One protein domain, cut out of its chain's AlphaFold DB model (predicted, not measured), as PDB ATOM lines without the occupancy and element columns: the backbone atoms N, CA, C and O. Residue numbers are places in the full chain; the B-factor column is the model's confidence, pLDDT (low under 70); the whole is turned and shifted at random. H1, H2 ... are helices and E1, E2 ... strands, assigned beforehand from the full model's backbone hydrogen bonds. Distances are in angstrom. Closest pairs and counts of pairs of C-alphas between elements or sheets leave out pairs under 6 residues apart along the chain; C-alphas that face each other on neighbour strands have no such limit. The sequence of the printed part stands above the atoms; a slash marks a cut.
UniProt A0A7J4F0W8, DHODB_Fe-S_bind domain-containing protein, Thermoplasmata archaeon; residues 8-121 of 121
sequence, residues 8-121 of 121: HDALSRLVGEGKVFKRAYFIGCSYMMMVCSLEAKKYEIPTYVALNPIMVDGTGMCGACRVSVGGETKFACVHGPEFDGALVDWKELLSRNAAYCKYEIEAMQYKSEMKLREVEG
ATOM      1  N   HIS A   8       2.951 -50.415 -18.890       94.12
ATOM      2  CA  HIS A   8       1.563 -50.257 -18.439       94.12
ATOM      3  C   HIS A   8       1.380 -50.638 -16.963       94.12
ATOM      4  O   HIS A   8       0.693 -49.917 -16.252       94.12
ATOM      5  N   ASP A   9       2.064 -51.680 -16.472       94.12
ATOM      6  CA  ASP A   9       2.026 -52.064 -15.049       94.12
ATOM      7  C   ASP A   9       2.525 -50.917 -14.157       94.12
ATOM      8  O   ASP A   9       1.977 -50.626 -13.091       94.12
ATOM      9  N   ALA A  10       3.572 -50.236 -14.629       93.44
ATOM     10  CA  ALA A  10       4.113 -49.044 -14.004       93.44
ATOM     11  C   ALA A  10       3.068 -47.928 -13.877       93.44
ATOM     12  O   ALA A  10       2.944 -47.327 -12.808       93.44
ATOM     13  N   LEU A  11       2.304 -47.668 -14.941       94.44
ATOM     14  CA  LEU A  11       1.242 -46.666 -14.928       94.44
ATOM     15  C   LEU A  11       0.147 -47.021 -13.916       94.44
ATOM     16  O   LEU A  11      -0.162 -46.196 -13.057       94.44
ATOM     17  N   SER A  12      -0.391 -48.245 -13.969       94.75
ATOM     18  CA  SER A  12      -1.456 -48.699 -13.063       94.75
ATOM     19  C   SER A  12      -1.033 -48.590 -11.601       94.75
ATOM     20  O   SER A  12      -1.798 -48.128 -10.754       94.75
ATOM     21  N   ARG A  13       0.221 -48.950 -11.299       94.00
ATOM     22  CA  ARG A  13       0.790 -48.817  -9.956       94.00
ATOM     23  C   ARG A  13       0.850 -47.361  -9.502       94.00
ATOM     24  O   ARG A  13       0.431 -47.061  -8.392       94.00
ATOM     25  N   LEU A  14       1.374 -46.466 -10.338       94.12
ATOM     26  CA  LEU A  14       1.517 -45.054  -9.983       94.12
ATOM     27  C   LEU A  14       0.155 -44.394  -9.737       94.12
ATOM     28  O   LEU A  14       0.021 -43.623  -8.789       94.12
ATOM     29  N   VAL A  15      -0.856 -44.728 -10.544       95.31
ATOM     30  CA  VAL A  15      -2.235 -44.271 -10.321       95.31
ATOM     31  C   VAL A  15      -2.804 -44.856  -9.021       95.31
ATOM     32  O   VAL A  15      -3.394 -44.121  -8.234       95.31
ATOM     33  N   GLY A  16      -2.567 -46.142  -8.740       94.69
ATOM     34  CA  GLY A  16      -2.973 -46.792  -7.485       94.69
ATOM     35  C   GLY A  16      -2.297 -46.222  -6.228       94.69
ATOM     36  O   GLY A  16      -2.894 -46.222  -5.157       94.69
ATOM     37  N   GLU A  17      -1.088 -45.670  -6.358       95.50
ATOM     38  CA  GLU A  17      -0.387 -44.906  -5.311       95.50
ATOM     39  C   GLU A  17      -0.974 -43.488  -5.111       95.50
ATOM     40  O   GLU A  17      -0.453 -42.706  -4.317       95.50
ATOM     41  N   GLY A  18      -2.046 -43.131  -5.829       96.12
ATOM     42  CA  GLY A  18      -2.719 -41.834  -5.737       96.12
ATOM     43  C   GLY A  18      -2.096 -40.740  -6.604       96.12
ATOM     44  O   GLY A  18      -2.452 -39.569  -6.457       96.12
ATOM     45  N   LYS A  19      -1.165 -41.074  -7.510       96.00
ATOM     46  CA  LYS A  19      -0.604 -40.079  -8.432       96.00
ATOM     47  C   LYS A  19      -1.614 -39.746  -9.521       96.00
ATOM     48  O   LYS A  19      -2.150 -40.626 -10.187       96.00
ATOM     49  N   VAL A  20      -1.809 -38.451  -9.740       95.06
ATOM     50  CA  VAL A  20      -2.707 -37.922 -10.768       95.06
ATOM     51  C   VAL A  20      -1.875 -37.418 -11.942       95.06
ATOM     52  O   VAL A  20      -0.987 -36.581 -11.773       95.06
ATOM     53  N   PHE A  21      -2.183 -37.908 -13.139       96.38
ATOM     54  CA  PHE A  21      -1.522 -37.505 -14.376       96.38
ATOM     55  C   PHE A  21      -2.484 -36.699 -15.239       96.38
ATOM     56  O   PHE A  21      -3.594 -37.138 -15.517       96.38
ATOM     57  N   LYS A  22      -2.048 -35.525 -15.704       96.94
ATOM     58  CA  LYS A  22      -2.840 -34.696 -16.631       96.94
ATOM     59  C   LYS A  22      -2.741 -35.164 -18.085       96.94
ATOM     60  O   LYS A  22      -3.565 -34.783 -18.907       96.94
ATOM     61  N   ARG A  23      -1.682 -35.909 -18.409       96.00
ATOM     62  CA  ARG A  23      -1.358 -36.387 -19.755       96.00
ATOM     63  C   ARG A  23      -0.303 -37.488 -19.678       96.00
ATOM     64  O   ARG A  23       0.554 -37.438 -18.796       96.00
ATOM     65  N   ALA A  24      -0.330 -38.419 -20.625       96.69
ATOM     66  CA  ALA A  24       0.714 -39.412 -20.839       96.69
ATOM     67  C   ALA A  24       1.222 -39.380 -22.289       96.69
ATOM     68  O   ALA A  24       0.438 -39.208 -23.223       96.69
ATOM     69  N   TYR A  25       2.529 -39.571 -22.459       97.88
ATOM     70  CA  TYR A  25       3.181 -39.729 -23.758       97.88
ATOM     71  C   TYR A  25       3.811 -41.119 -23.825       97.88
ATOM     72  O   TYR A  25       4.586 -41.479 -22.937       97.88
ATOM     73  N   PHE A  26       3.506 -41.892 -24.867       97.75
ATOM     74  CA  PHE A  26       4.105 -43.210 -25.082       97.75
ATOM     75  C   PHE A  26       4.839 -43.249 -26.418       97.75
ATOM     76  O   PHE A  26       4.247 -43.043 -27.475       97.75
ATOM     77  N   ILE A  27       6.139 -43.535 -26.359       98.00
ATOM     78  CA  ILE A  27       7.031 -43.605 -27.517       98.00
ATOM     79  C   ILE A  27       7.837 -44.893 -27.385       98.00
ATOM     80  O   ILE A  27       8.541 -45.091 -26.397       98.00
ATOM     81  N   GLY A  28       7.696 -45.800 -28.345       96.44
ATOM     82  CA  GLY A  28       8.344 -47.109 -28.313       96.44
ATOM     83  C   GLY A  28       7.831 -48.009 -29.427       96.44
ATOM     84  O   GLY A  28       7.356 -47.527 -30.452       96.44
ATOM     85  N   CYS A  29       7.898 -49.329 -29.244       96.50
ATOM     86  CA  CYS A  29       7.316 -50.239 -30.229       96.50
ATOM     87  C   CYS A  29       5.784 -50.082 -30.285       96.50
ATOM     88  O   CYS A  29       5.141 -49.785 -29.275       96.50
ATOM     89  N   SER A  30       5.185 -50.314 -31.458       97.00
ATOM     90  CA  SER A  30       3.751 -50.075 -31.695       97.00
ATOM     91  C   SER A  30       2.864 -50.855 -30.716       97.00
ATOM     92  O   SER A  30       1.867 -50.330 -30.231       97.00
ATOM     93  N   TYR A  31       3.277 -52.071 -30.338       96.50
ATOM     94  CA  TYR A  31       2.595 -52.872 -29.318       96.50
ATOM     95  C   TYR A  31       2.641 -52.230 -27.922       96.50
ATOM     96  O   TYR A  31       1.626 -52.180 -27.231       96.50
ATOM     97  N   MET A  32       3.797 -51.705 -27.500       97.44
ATOM     98  CA  MET A  32       3.918 -51.019 -26.211       97.44
ATOM     99  C   MET A  32       3.046 -49.761 -26.183       97.44
ATOM    100  O   MET A  32       2.320 -49.558 -25.210       97.44
ATOM    101  N   MET A  33       3.083 -48.949 -27.245       98.31
ATOM    102  CA  MET A  33       2.257 -47.742 -27.349       98.31
ATOM    103  C   MET A  33       0.761 -48.075 -27.293       98.31
ATOM    104  O   MET A  33       0.030 -47.424 -26.548       98.31
ATOM    105  N   MET A  34       0.324 -49.133 -27.987       98.00
ATOM    106  CA  MET A  34      -1.050 -49.640 -27.929       98.00
ATOM    107  C   MET A  34      -1.459 -50.010 -26.500       98.00
ATOM    108  O   MET A  34      -2.447 -49.493 -25.985       98.00
ATOM    109  N   VAL A  35      -0.698 -50.889 -25.840       97.75
ATOM    110  CA  VAL A  35      -1.068 -51.392 -24.508       97.75
ATOM    111  C   VAL A  35      -1.063 -50.270 -23.469       97.75
ATOM    112  O   VAL A  35      -1.968 -50.203 -22.644       97.75
ATOM    113  N   CYS A  36      -0.094 -49.354 -23.525       97.81
ATOM    114  CA  CYS A  36      -0.055 -48.222 -22.598       97.81
ATOM    115  C   CYS A  36      -1.204 -47.232 -22.838       97.81
ATOM    116  O   CYS A  36      -1.762 -46.718 -21.872       97.81
ATOM    117  N   SER A  37      -1.601 -47.009 -24.096       97.56
ATOM    118  CA  SER A  37      -2.750 -46.150 -24.420       97.56
ATOM    119  C   SER A  37      -4.060 -46.742 -23.899       97.56
ATOM    120  O   SER A  37      -4.871 -46.034 -23.307       97.56
ATOM    121  N   LEU A  38      -4.243 -48.057 -24.056       96.69
ATOM    122  CA  LEU A  38      -5.396 -48.774 -23.505       96.69
ATOM    123  C   LEU A  38      -5.418 -48.739 -21.974       96.69
ATOM    124  O   LEU A  38      -6.489 -48.600 -21.389       96.69
ATOM    125  N   GLU A  39      -4.256 -48.845 -21.327       96.94
ATOM    126  CA  GLU A  39      -4.155 -48.758 -19.870       96.94
ATOM    127  C   GLU A  39      -4.507 -47.359 -19.361       96.94
ATOM    128  O   GLU A  39      -5.367 -47.212 -18.499       96.94
ATOM    129  N   ALA A  40      -3.905 -46.319 -19.939       97.25
ATOM    130  CA  ALA A  40      -4.177 -44.929 -19.583       97.25
ATOM    131  C   ALA A  40      -5.653 -44.544 -19.774       97.25
ATOM    132  O   ALA A  40      -6.207 -43.814 -18.951       97.25
ATOM    133  N   LYS A  41      -6.316 -45.098 -20.801       95.88
ATOM    134  CA  LYS A  41      -7.748 -44.896 -21.053       95.88
ATOM    135  C   LYS A  41      -8.634 -45.352 -19.887       95.88
ATOM    136  O   LYS A  41      -9.656 -44.720 -19.645       95.88
ATOM    137  N   LYS A  42      -8.251 -46.393 -19.135       95.69
ATOM    138  CA  LYS A  42      -9.005 -46.864 -17.950       95.69
ATOM    139  C   LYS A  42      -9.084 -45.815 -16.840       95.69
ATOM    140  O   LYS A  42      -9.993 -45.865 -16.022       95.69
ATOM    141  N   TYR A  43      -8.118 -44.905 -16.817       96.44
ATOM    142  CA  TYR A  43      -7.982 -43.852 -15.819       96.44
ATOM    143  C   TYR A  43      -8.335 -42.471 -16.383       96.44
ATOM    144  O   TYR A  43      -8.014 -41.466 -15.757       96.44
ATOM    145  N   GLU A  44      -8.932 -42.419 -17.582       95.94
ATOM    146  CA  GLU A  44      -9.301 -41.179 -18.280       95.94
ATOM    147  C   GLU A  44      -8.118 -40.208 -18.465       95.94
ATOM    148  O   GLU A  44      -8.291 -38.994 -18.561       95.94
ATOM    149  N   ILE A  45      -6.891 -40.742 -18.534       97.00
ATOM    150  CA  ILE A  45      -5.678 -39.947 -18.744       97.00
ATOM    151  C   ILE A  45      -5.546 -39.662 -20.245       97.00
ATOM    152  O   ILE A  45      -5.429 -40.614 -21.020       97.00
ATOM    153  N   PRO A  46      -5.491 -38.390 -20.685       96.00
ATOM    154  CA  PRO A  46      -5.252 -38.054 -22.087       96.00
ATOM    155  C   PRO A  46      -3.912 -38.611 -22.584       96.00
ATOM    156  O   PRO A  46      -2.867 -38.359 -21.973       96.00
ATOM    157  N   THR A  47      -3.927 -39.342 -23.700       96.62
ATOM    158  CA  THR A  47      -2.739 -40.025 -24.242       96.62
ATOM    159  C   THR A  47      -2.277 -39.449 -25.563       96.62
ATOM    160  O   THR A  47      -3.095 -39.173 -26.433       96.62
ATOM    161  N   TYR A  48      -0.962 -39.374 -25.746       98.06
ATOM    162  CA  TYR A  48      -0.329 -39.031 -27.014       98.06
ATOM    163  C   TYR A  48       0.706 -40.098 -27.364       98.06
ATOM    164  O   TYR A  48       1.515 -40.498 -26.522       98.06
ATOM    165  N   VAL A  49       0.674 -40.577 -28.603       98.44
ATOM    166  CA  VAL A  49       1.589 -41.604 -29.112       98.44
ATOM    167  C   VAL A  49       2.308 -41.099 -30.347       98.44
ATOM    168  O   VAL A  49       1.669 -40.561 -31.246       98.44
ATOM    169  N   ALA A  50       3.623 -41.296 -30.411       98.12
ATOM    170  CA  ALA A  50       4.403 -40.995 -31.608       98.12
ATOM    171  C   ALA A  50       4.406 -42.224 -32.524       98.12
ATOM    172  O   ALA A  50       5.184 -43.160 -32.331       98.12
ATOM    173  N   LEU A  51       3.489 -42.254 -33.492       98.25
ATOM    174  CA  LEU A  51       3.326 -43.403 -34.376       98.25
ATOM    175  C   LEU A  51       4.549 -43.604 -35.273       98.25
ATOM    176  O   LEU A  51       5.177 -42.659 -35.744       98.25
ATOM    177  N   ASN A  52       4.830 -44.871 -35.557       97.81
ATOM    178  CA  ASN A  52       5.969 -45.325 -36.345       97.81
ATOM    179  C   ASN A  52       5.531 -46.173 -37.562       97.81
ATOM    180  O   ASN A  52       5.923 -47.339 -37.659       97.81
ATOM    181  N   PRO A  53       4.678 -45.651 -38.469       98.25
ATOM    182  CA  PRO A  53       4.365 -46.343 -39.711       98.25
ATOM    183  C   PRO A  53       5.563 -46.313 -40.668       98.25
ATOM    184  O   PRO A  53       6.458 -45.475 -40.542       98.25
ATOM    185  N   ILE A  54       5.538 -47.176 -41.681       98.25
ATOM    186  CA  ILE A  54       6.492 -47.125 -42.797       98.25
ATOM    187  C   ILE A  54       6.463 -45.731 -43.443       98.25
ATOM    188  O   ILE A  54       5.396 -45.198 -43.750       98.25
ATOM    189  N   MET A  55       7.637 -45.147 -43.681       98.38
ATOM    190  CA  MET A  55       7.796 -43.871 -44.383       98.38
ATOM    191  C   MET A  55       8.678 -44.052 -45.618       98.38
ATOM    192  O   MET A  55       9.571 -44.895 -45.624       98.38
ATOM    193  N   VAL A  56       8.413 -43.257 -46.657       98.06
ATOM    194  CA  VAL A  56       9.227 -43.220 -47.881       98.06
ATOM    195  C   VAL A  56       9.664 -41.786 -48.157       98.06
ATOM    196  O   VAL A  56      10.824 -41.459 -47.951       98.06
ATOM    197  N   ASP A  57       8.739 -40.916 -48.572       97.81
ATOM    198  CA  ASP A  57       9.072 -39.529 -48.916       97.81
ATOM    199  C   ASP A  57       9.177 -38.620 -47.682       97.81
ATOM    200  O   ASP A  57      10.025 -37.738 -47.631       97.81
ATOM    201  N   GLY A  58       8.309 -38.817 -46.683       97.69
ATOM    202  CA  GLY A  58       8.290 -37.998 -45.465       97.69
ATOM    203  C   GLY A  58       7.726 -36.582 -45.645       97.69
ATOM    204  O   GLY A  58       7.743 -35.805 -44.699       97.69
ATOM    205  N   THR A  59       7.182 -36.249 -46.817       97.69
ATOM    206  CA  THR A  59       6.680 -34.906 -47.168       97.69
ATOM    207  C   THR A  59       5.182 -34.869 -47.480       97.69
ATOM    208  O   THR A  59       4.620 -33.804 -47.713       97.69
ATOM    209  N   GLY A  60       4.513 -36.026 -47.451       97.62
ATOM    210  CA  GLY A  60       3.073 -36.152 -47.685       97.62
ATOM    211  C   GLY A  60       2.689 -36.532 -49.110       97.62
ATOM    212  O   GLY A  60       1.504 -36.526 -49.430       97.62
ATOM    213  N   MET A  61       3.656 -36.887 -49.958       97.81
ATOM    214  CA  MET A  61       3.419 -37.173 -51.372       97.81
ATOM    215  C   MET A  61       3.014 -38.624 -51.647       97.81
ATOM    216  O   MET A  61       2.258 -38.862 -52.585       97.81
ATOM    217  N   CYS A  62       3.493 -39.604 -50.866       97.94
ATOM    218  CA  CYS A  62       3.287 -41.021 -51.209       97.94
ATOM    219  C   CYS A  62       2.187 -41.741 -50.411       97.94
ATOM    220  O   CYS A  62       1.714 -42.798 -50.824       97.94
ATOM    221  N   GLY A  63       1.808 -41.233 -49.233       97.94
ATOM    222  CA  GLY A  63       0.831 -41.894 -48.357       97.94
ATOM    223  C   GLY A  63       1.293 -43.228 -47.739       97.94
ATOM    224  O   GLY A  63       0.483 -43.935 -47.130       97.94
ATOM    225  N   ALA A  64       2.580 -43.593 -47.836       98.31
ATOM    226  CA  ALA A  64       3.129 -44.790 -47.182       98.31
ATOM    227  C   ALA A  64       2.935 -44.748 -45.661       98.31
ATOM    228  O   ALA A  64       2.621 -45.762 -45.044       98.31
ATOM    229  N   CYS A  65       3.001 -43.558 -45.070       98.56
ATOM    230  CA  CYS A  65       2.831 -43.341 -43.639       98.56
ATOM    231  C   CYS A  65       1.367 -43.160 -43.207       98.56
ATOM    232  O   CYS A  65       1.117 -42.639 -42.116       98.56
ATOM    233  N   ARG A  66       0.391 -43.519 -44.060       98.56
ATOM    234  CA  ARG A  66      -1.023 -43.363 -43.706       98.56
ATOM    235  C   ARG A  66      -1.396 -44.220 -42.496       98.56
ATOM    236  O   ARG A  66      -0.949 -45.369 -42.387       98.56
ATOM    237  N   VAL A  67      -2.251 -43.651 -41.659       98.62
ATOM    238  CA  VAL A  67      -2.836 -44.242 -40.458       98.62
ATOM    239  C   VAL A  67      -4.300 -43.823 -40.351       98.62
ATOM    240  O   VAL A  67      -4.649 -42.696 -40.710       98.62
ATOM    241  N   SER A  68      -5.149 -44.709 -39.844       98.69
ATOM    242  CA  SER A  68      -6.528 -44.385 -39.478       98.69
ATOM    243  C   SER A  68      -6.601 -43.909 -38.023       98.69
ATOM    244  O   SER A  68      -6.239 -44.640 -37.099       98.69
ATOM    245  N   VAL A  69      -7.050 -42.668 -37.810       98.38
ATOM    246  CA  VAL A  69      -7.202 -42.047 -36.483       98.38
ATOM    247  C   VAL A  69      -8.589 -41.424 -36.385       98.38
ATOM    248  O   VAL A  69      -8.933 -40.545 -37.170       98.38
ATOM    249  N   GLY A  70      -9.407 -41.894 -35.442       97.50
ATOM    250  CA  GLY A  70     -10.771 -41.391 -35.245       97.50
ATOM    251  C   GLY A  70     -11.701 -41.640 -36.440       97.50
ATOM    252  O   GLY A  70     -12.639 -40.881 -36.648       97.50
ATOM    253  N   GLY A  71     -11.426 -42.671 -37.244       97.62
ATOM    254  CA  GLY A  71     -12.169 -42.968 -38.477       97.62
ATOM    255  C   GLY A  71     -11.715 -42.173 -39.706       97.62
ATOM    256  O   GLY A  71     -12.230 -42.407 -40.796       97.62
ATOM    257  N   GLU A  72     -10.730 -41.282 -39.571       98.38
ATOM    258  CA  GLU A  72     -10.173 -40.514 -40.683       98.38
ATOM    259  C   GLU A  72      -8.785 -41.023 -41.078       98.38
ATOM    260  O   GLU A  72      -7.943 -41.328 -40.231       98.38
ATOM    261  N   THR A  73      -8.507 -41.057 -42.382       98.38
ATOM    262  CA  THR A  73      -7.148 -41.299 -42.875       98.38
ATOM    263  C   THR A  73      -6.286 -40.054 -42.660       98.38
ATOM    264  O   THR A  73      -6.603 -38.971 -43.150       98.38
ATOM    265  N   LYS A  74      -5.156 -40.216 -41.966       98.62
ATOM    266  CA  LYS A  74      -4.129 -39.190 -41.737       98.62
ATOM    267  C   LYS A  74      -2.774 -39.688 -42.223       98.62
ATOM    268  O   LYS A  74      -2.508 -40.884 -42.242       98.62
ATOM    269  N   PHE A  75      -1.893 -38.771 -42.603       98.62
ATOM    270  CA  PHE A  75      -0.497 -39.075 -42.957       98.62
ATOM    271  C   PHE A  75       0.415 -38.700 -41.798       98.62
ATOM    272  O   PHE A  75       0.496 -37.519 -41.467       98.62
ATOM    273  N   ALA A  76       1.110 -39.671 -41.202       98.50
ATOM    274  CA  ALA A  76       1.910 -39.430 -40.002       98.50
ATOM    275  C   ALA A  76       3.050 -38.419 -40.211       98.50
ATOM    276  O   ALA A  76       3.370 -37.691 -39.281       98.50
ATOM    277  N   CYS A  77       3.622 -38.317 -41.417       98.31
ATOM    278  CA  CYS A  77       4.697 -37.357 -41.705       98.31
ATOM    279  C   CYS A  77       4.225 -35.901 -41.884       98.31
ATOM    280  O   CYS A  77       5.055 -35.004 -41.896       98.31
ATOM    281  N   VAL A  78       2.914 -35.663 -42.029       98.12
ATOM    282  CA  VAL A  78       2.340 -34.313 -42.217       98.12
ATOM    283  C   VAL A  78       1.431 -33.917 -41.059       98.12
ATOM    284  O   VAL A  78       1.503 -32.801 -40.565       98.12
ATOM    285  N   HIS A  79       0.561 -34.830 -40.631       98.31
ATOM    286  CA  HIS A  79      -0.441 -34.582 -39.594       98.31
ATOM    287  C   HIS A  79       0.025 -35.015 -38.199       98.31
ATOM    288  O   HIS A  79      -0.645 -34.697 -37.224       98.31
ATOM    289  N   GLY A  80       1.103 -35.799 -38.120       97.00
ATOM    290  CA  GLY A  80       1.624 -36.376 -36.886       97.00
ATOM    291  C   GLY A  80       3.066 -35.928 -36.606       97.00
ATOM    292  O   GLY A  80       3.388 -34.765 -36.842       97.00
ATOM    293  N   PRO A  81       3.936 -36.826 -36.093       96.25
ATOM    294  CA  PRO A  81       3.694 -38.253 -35.831       96.25
ATOM    295  C   PRO A  81       2.871 -38.510 -34.558       96.25
ATOM    296  O   PRO A  81       2.508 -39.657 -34.296       96.25
ATOM    297  N   GLU A  82       2.597 -37.466 -33.771       98.06
ATOM    298  CA  GLU A  82       1.840 -37.549 -32.523       98.06
ATOM    299  C   GLU A  82       0.328 -37.586 -32.771       98.06
ATOM    300  O   GLU A  82      -0.234 -36.687 -33.393       98.06
ATOM    301  N   PHE A  83      -0.340 -38.610 -32.244       98.31
ATOM    302  CA  PHE A  83      -1.795 -38.770 -32.311       98.31
ATOM    303  C   PHE A  83      -2.366 -39.188 -30.955       98.31
ATOM    304  O   PHE A  83      -1.634 -39.663 -30.084       98.31
ATOM    305  N   ASP A  84      -3.682 -39.047 -30.781       97.50
ATOM    306  CA  ASP A  84      -4.374 -39.600 -29.616       97.50
ATOM    307  C   ASP A  84      -4.400 -41.131 -29.697       97.50
ATOM    308  O   ASP A  84      -5.093 -41.711 -30.538       97.50
ATOM    309  N   GLY A  85      -3.661 -41.787 -28.800       97.00
ATOM    310  CA  GLY A  85      -3.537 -43.243 -28.749       97.00
ATOM    311  C   GLY A  85      -4.864 -43.986 -28.557       97.00
ATOM    312  O   GLY A  85      -4.957 -45.160 -28.928       97.00
ATOM    313  N   ALA A  86      -5.903 -43.323 -28.037       95.88
ATOM    314  CA  ALA A  86      -7.241 -43.892 -27.897       95.88
ATOM    315  C   ALA A  86      -8.033 -43.932 -29.214       95.88
ATOM    316  O   ALA A  86      -9.007 -44.684 -29.303       95.88
ATOM    317  N   LEU A  87      -7.633 -43.135 -30.210       97.62
ATOM    318  CA  LEU A  87      -8.307 -42.995 -31.505       97.62
ATOM    319  C   LEU A  87      -7.586 -43.721 -32.650       97.62
ATOM    320  O   LEU A  87      -8.134 -43.804 -33.748       97.62
ATOM    321  N   VAL A  88      -6.374 -44.229 -32.420       98.31
ATOM    322  CA  VAL A  88      -5.576 -44.947 -33.427       98.31
ATOM    323  C   VAL A  88      -6.168 -46.329 -33.720       98.31
ATOM    324  O   VAL A  88      -6.414 -47.115 -32.802       98.31
ATOM    325  N   ASP A  89      -6.308 -46.678 -35.001       98.44
ATOM    326  CA  ASP A  89      -6.517 -48.067 -35.418       98.44
ATOM    327  C   ASP A  89      -5.198 -48.852 -35.333       98.44
ATOM    328  O   ASP A  89      -4.393 -48.931 -36.268       98.44
ATOM    329  N   TRP A  90      -4.965 -49.446 -34.164       98.25
ATOM    330  CA  TRP A  90      -3.765 -50.234 -33.891       98.25
ATOM    331  C   TRP A  90      -3.673 -51.508 -34.737       98.25
ATOM    332  O   TRP A  90      -2.564 -51.956 -35.036       98.25
ATOM    333  N   LYS A  91      -4.807 -52.095 -35.140       98.06
ATOM    334  CA  LYS A  91      -4.827 -53.312 -35.962       98.06
ATOM    335  C   LYS A  91      -4.354 -52.995 -37.377       98.06
ATOM    336  O   LYS A  91      -3.514 -53.723 -37.909       98.06
ATOM    337  N   GLU A  92      -4.857 -51.908 -37.957       98.31
ATOM    338  CA  GLU A  92      -4.394 -51.400 -39.247       98.31
ATOM    339  C   GLU A  92      -2.894 -51.092 -39.194       98.31
ATOM    340  O   GLU A  92      -2.134 -51.626 -40.002       98.31
ATOM    341  N   LEU A  93      -2.443 -50.299 -38.215       98.38
ATOM    342  CA  LEU A  93      -1.036 -49.910 -38.088       98.38
ATOM    343  C   LEU A  93      -0.099 -51.123 -37.986       98.38
ATOM    344  O   LEU A  93       0.884 -51.206 -38.724       98.38
ATOM    345  N   LEU A  94      -0.404 -52.083 -37.105       97.81
ATOM    346  CA  LEU A  94       0.414 -53.287 -36.920       97.81
ATOM    347  C   LEU A  94       0.465 -54.143 -38.192       97.81
ATOM    348  O   LEU A  94       1.537 -54.611 -38.572       97.81
ATOM    349  N   SER A  95      -0.669 -54.312 -38.878       97.88
ATOM    350  CA  SER A  95      -0.715 -55.051 -40.143       97.88
ATOM    351  C   SER A  95       0.104 -54.366 -41.236       97.88
ATOM    352  O   SER A  95       0.776 -55.049 -42.006       97.88
ATOM    353  N   ARG A  96       0.058 -53.032 -41.315       97.81
ATOM    354  CA  ARG A  96       0.827 -52.251 -42.293       97.81
ATOM    355  C   ARG A  96       2.326 -52.342 -42.028       97.81
ATOM    356  O   ARG A  96       3.083 -52.520 -42.975       97.81
ATOM    357  N   ASN A  97       2.743 -52.289 -40.766       97.06
ATOM    358  CA  ASN A  97       4.153 -52.402 -40.386       97.06
ATOM    359  C   ASN A  97       4.755 -53.777 -40.706       97.06
ATOM    360  O   ASN A  97       5.952 -53.869 -40.941       97.06
ATOM    361  N   ALA A  98       3.945 -54.833 -40.777       97.12
ATOM    362  CA  ALA A  98       4.415 -56.168 -41.146       97.12
ATOM    363  C   ALA A  98       4.523 -56.401 -42.667       97.12
ATOM    364  O   ALA A  98       4.980 -57.467 -43.083       97.12
ATOM    365  N   ALA A  99       4.112 -55.440 -43.505       97.56
ATOM    366  CA  ALA A  99       3.953 -55.641 -44.949       97.56
ATOM    367  C   ALA A  99       5.243 -56.071 -45.673       97.56
ATOM    368  O   ALA A  99       5.162 -56.786 -46.671       97.56
ATOM    369  N   TYR A 100       6.415 -55.671 -45.167       97.62
ATOM    370  CA  TYR A 100       7.710 -55.955 -45.793       97.62
ATOM    371  C   TYR A 100       8.584 -56.944 -45.017       97.62
ATOM    372  O   TYR A 100       9.711 -57.189 -45.431       97.62
ATOM    373  N   CYS A 101       8.063 -57.590 -43.970       97.25
ATOM    374  CA  CYS A 101       8.840 -58.473 -43.088       97.25
ATOM    375  C   CYS A 101       9.641 -59.551 -43.850       97.25
ATOM    376  O   CYS A 101      10.817 -59.775 -43.573       97.25
ATOM    377  N   LYS A 102       9.045 -60.169 -44.882       97.69
ATOM    378  CA  LYS A 102       9.748 -61.134 -45.748       97.69
ATOM    379  C   LYS A 102      10.970 -60.506 -46.434       97.69
ATOM    380  O   LYS A 102      12.062 -61.062 -46.370       97.69
ATOM    381  N   TYR A 103      10.783 -59.350 -47.062       97.94
ATOM    382  CA  TYR A 103      11.843 -58.649 -47.788       97.94
ATOM    383  C   TYR A 103      12.915 -58.091 -46.844       97.94
ATOM    384  O   TYR A 103      14.090 -58.059 -47.196       97.94
ATOM    385  N   GLU A 104      12.538 -57.689 -45.629       97.19
ATOM    386  CA  GLU A 104      13.473 -57.255 -44.586       97.19
ATOM    387  C   GLU A 104      14.412 -58.395 -44.163       97.19
ATOM    388  O   GLU A 104      15.618 -58.177 -44.033       97.19
ATOM    389  N   ILE A 105      13.887 -59.616 -44.001       97.38
ATOM    390  CA  ILE A 105      14.688 -60.812 -43.689       97.38
ATOM    391  C   ILE A 105      15.653 -61.127 -44.838       97.38
ATOM    392  O   ILE A 105      16.850 -61.294 -44.598       97.38
ATOM    393  N   GLU A 106      15.155 -61.161 -46.076       97.38
ATOM    394  CA  GLU A 106      15.972 -61.411 -47.274       97.38
ATOM    395  C   GLU A 106      17.094 -60.364 -47.417       97.38
ATOM    396  O   GLU A 106      18.255 -60.708 -47.650       97.38
ATOM    397  N   ALA A 107      16.791 -59.083 -47.185       97.06
ATOM    398  CA  ALA A 107      17.775 -58.003 -47.236       97.06
ATOM    399  C   ALA A 107      18.851 -58.125 -46.140       97.06
ATOM    400  O   ALA A 107      20.026 -57.837 -46.387       97.06
ATOM    401  N   MET A 108      18.482 -58.563 -44.929       95.56
ATOM    402  CA  MET A 108      19.444 -58.805 -43.848       95.56
ATOM    403  C   MET A 108      20.388 -59.969 -44.165       95.56
ATOM    404  O   MET A 108      21.589 -59.857 -43.906       95.56
ATOM    405  N   GLN A 109      19.874 -61.050 -44.759       95.25
ATOM    406  CA  GLN A 109      20.680 -62.190 -45.202       95.25
ATOM    407  C   GLN A 109      21.673 -61.769 -46.288       95.25
ATOM    408  O   GLN A 109      22.878 -61.945 -46.108       95.25
ATOM    409  N   TYR A 110      21.196 -61.093 -47.335       94.19
ATOM    410  CA  TYR A 110      22.048 -60.567 -48.401       94.19
ATOM    411  C   TYR A 110      23.174 -59.672 -47.859       94.19
ATOM    412  O   TYR A 110      24.340 -59.817 -48.229       94.19
ATOM    413  N   LYS A 111      22.855 -58.780 -46.911       91.88
ATOM    414  CA  LYS A 111      23.845 -57.908 -46.264       91.88
ATOM    415  C   LYS A 111      24.897 -58.693 -45.472       91.88
ATOM    416  O   LYS A 111      26.054 -58.275 -45.429       91.88
ATOM    417  N   SER A 112      24.510 -59.796 -44.830       91.25
ATOM    418  CA  SER A 112      25.449 -60.658 -44.102       91.25
ATOM    419  C   SER A 112      26.410 -61.388 -45.044       91.25
ATOM    420  O   SER A 112      27.611 -61.407 -44.788       91.25
ATOM    421  N   GLU A 113      25.910 -61.888 -46.176       92.44
ATOM    422  CA  GLU A 113      26.718 -62.560 -47.197       92.44
ATOM    423  C   GLU A 113      27.707 -61.604 -47.868       92.44
ATOM    424  O   GLU A 113      28.869 -61.953 -48.062       92.44
ATOM    425  N   MET A 114      27.273 -60.379 -48.187       90.31
ATOM    426  CA  MET A 114      28.151 -59.354 -48.763       90.31
ATOM    427  C   MET A 114      29.319 -59.017 -47.831       90.31
ATOM    428  O   MET A 114      30.458 -58.967 -48.284       90.31
ATOM    429  N   LYS A 115      29.057 -58.867 -46.526       89.75
ATOM    430  CA  LYS A 115      30.108 -58.615 -45.531       89.75
ATOM    431  C   LYS A 115      31.123 -59.747 -45.429       89.75
ATOM    432  O   LYS A 115      32.297 -59.472 -45.230       89.75
ATOM    433  N   LEU A 116      30.691 -61.004 -45.536       85.69
ATOM    434  CA  LEU A 116      31.616 -62.142 -45.518       85.69
ATOM    435  C   LEU A 116      32.563 -62.090 -46.721       85.69
ATOM    436  O   LEU A 116      33.770 -62.222 -46.553       85.69
ATOM    437  N   ARG A 117      32.031 -61.777 -47.909       87.25
ATOM    438  CA  ARG A 117      32.835 -61.630 -49.133       87.25
ATOM    439  C   ARG A 117      33.849 -60.486 -49.059       87.25
ATOM    440  O   ARG A 117      34.911 -60.605 -49.650       87.25
ATOM    441  N   GLU A 118      33.534 -59.398 -48.356       84.12
ATOM    442  CA  GLU A 118      34.469 -58.281 -48.130       84.12
ATOM    443  C   GLU A 118      35.600 -58.617 -47.147       84.12
ATOM    444  O   GLU A 118      36.641 -57.974 -47.188       84.12
ATOM    445  N   VAL A 119      35.400 -59.576 -46.238       79.81
ATOM    446  CA  VAL A 119      36.415 -59.985 -45.247       79.81
ATOM    447  C   VAL A 119      37.325 -61.090 -45.793       79.81
ATOM    448  O   VAL A 119      38.476 -61.199 -45.377       79.81
ATOM    449  N   GLU A 120      36.809 -61.922 -46.698       74.88
ATOM    450  CA  GLU A 120      37.542 -63.033 -47.320       74.88
ATOM    451  C   GLU A 120      38.347 -62.633 -48.573       74.88
ATOM    452  O   GLU A 120      39.147 -63.440 -49.051       74.88
ATOM    453  N   GLY A 121      38.135 -61.424 -49.107       58.72
ATOM    454  CA  GLY A 121      38.867 -60.855 -50.250       58.72
ATOM    455  C   GLY A 121      39.927 -59.849 -49.830       58.72
ATOM    456  O   GLY A 121      41.008 -59.861 -50.462       58.72
TER     457      GLY A 121
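What this domain is: This is residues 8 to 121 of the 121 residues of the protein "DHODB_Fe-S_bind domain-containing protein" of Thermoplasmata archaeon (UniProt A0A7J4F0W8). A body of two small two-stranded sheets, E1 with E2 and E3 with E4, together with the helices H1 to H4 and long loops, has one long helix, H5, sticking out from it as an arm that makes much of the length. In the body, H2 covers one face of the parallel pair E1 and E2, with H1 packed on H2; the hairpin E3 and E4 has the short H3 after it, and H4 packs on both E3 and one end of H2. The printed part has 114 residues, with five named helices and four named strands in the order H1 E1 H2 E2 E3 E4 H3 H4 H5; the class is mixed, helices and strands. The whole is loose, with a radius of gyration of the C-alphas of 18.5 A, and elongated, spanning 64 by 34 by 20 A.

How they stand to each other: H1, residues 8 to 16, touches residues 35 to 40 of H2, residues 30 to 41, at a shallow tilt of 18 degrees, the same way; the closest C-alphas, of His 8 and Cys 36, are 4.9 A apart. E1, residues 24 to 26, and E2, residues 47 to 50, are parallel neighbours, with N 26 and O 48 at 2.9 A, within hydrogen-bond range. E1, H2 and E2 form a strand-helix-strand unit, two parallel neighbour strands with a helix between, and its crossover is right-handed. The closest C-alphas of H2 and E1 are those of Met 33 and Phe 26, 5.4 A apart. Residues 49 to 50 of E2 also pair antiparallel with residues 82 to 83. E3, residues 66 to 69, and E4, residues 72 to 75, form an antiparallel hairpin, with N 67 and O 74 at 2.8 A, within hydrogen-bond range. H3, residues 76 to 79, follows E4 by a tight link. H4, residues 90 to 97, touches residues 30 to 34 of H2 at a shallow tilt of 13 degrees, opposite ways; the closest C-alphas, of Trp 90 and Met 34, are 6.6 A apart. The closest C-alphas of H4 and E3, of Leu 93 and Val 67, are 6.4 A apart. H5, residues 101 to 120, touches no helix. In H1, H2, H4 and H5 every O i to N i+4 pair is within hydrogen-bond range; H3 is too short for such a pair, and its one O i to N i+3 pair is not within range.

Where its parts are: H1 begins at C-alpha 8 (1.563, -50.257, -18.439) and measures 12.4 A from first to last C-alpha. H2 measures 16.5 A, E2 10.3 A, E4 10.0 A and H4 10.5 A. H5, the longest helix, measures 29.4 A, from C-alpha 101 (8.840, -58.473, -43.088) to C-alpha 120 (37.542, -63.033, -47.320). The shorter elements are E1 at 6.6 A, E3 at 9.6 A and H3 at 5.4 A.

The domain as a whole: The C-alphas of Gly 18 and Gly 121, the two farthest apart, are 63.8 A apart. Residues 101 to 121, of which 101 to 120 belong to H5, stand free; the body without them spans 46 by 23 by 20 A. The link from E2 to E3, residues 51 to 65, is long. The printed part has no cut and ends at the chain's last residue, 121. The mean pLDDT of the printed part is 95.9, and residue 121 alone is under 70.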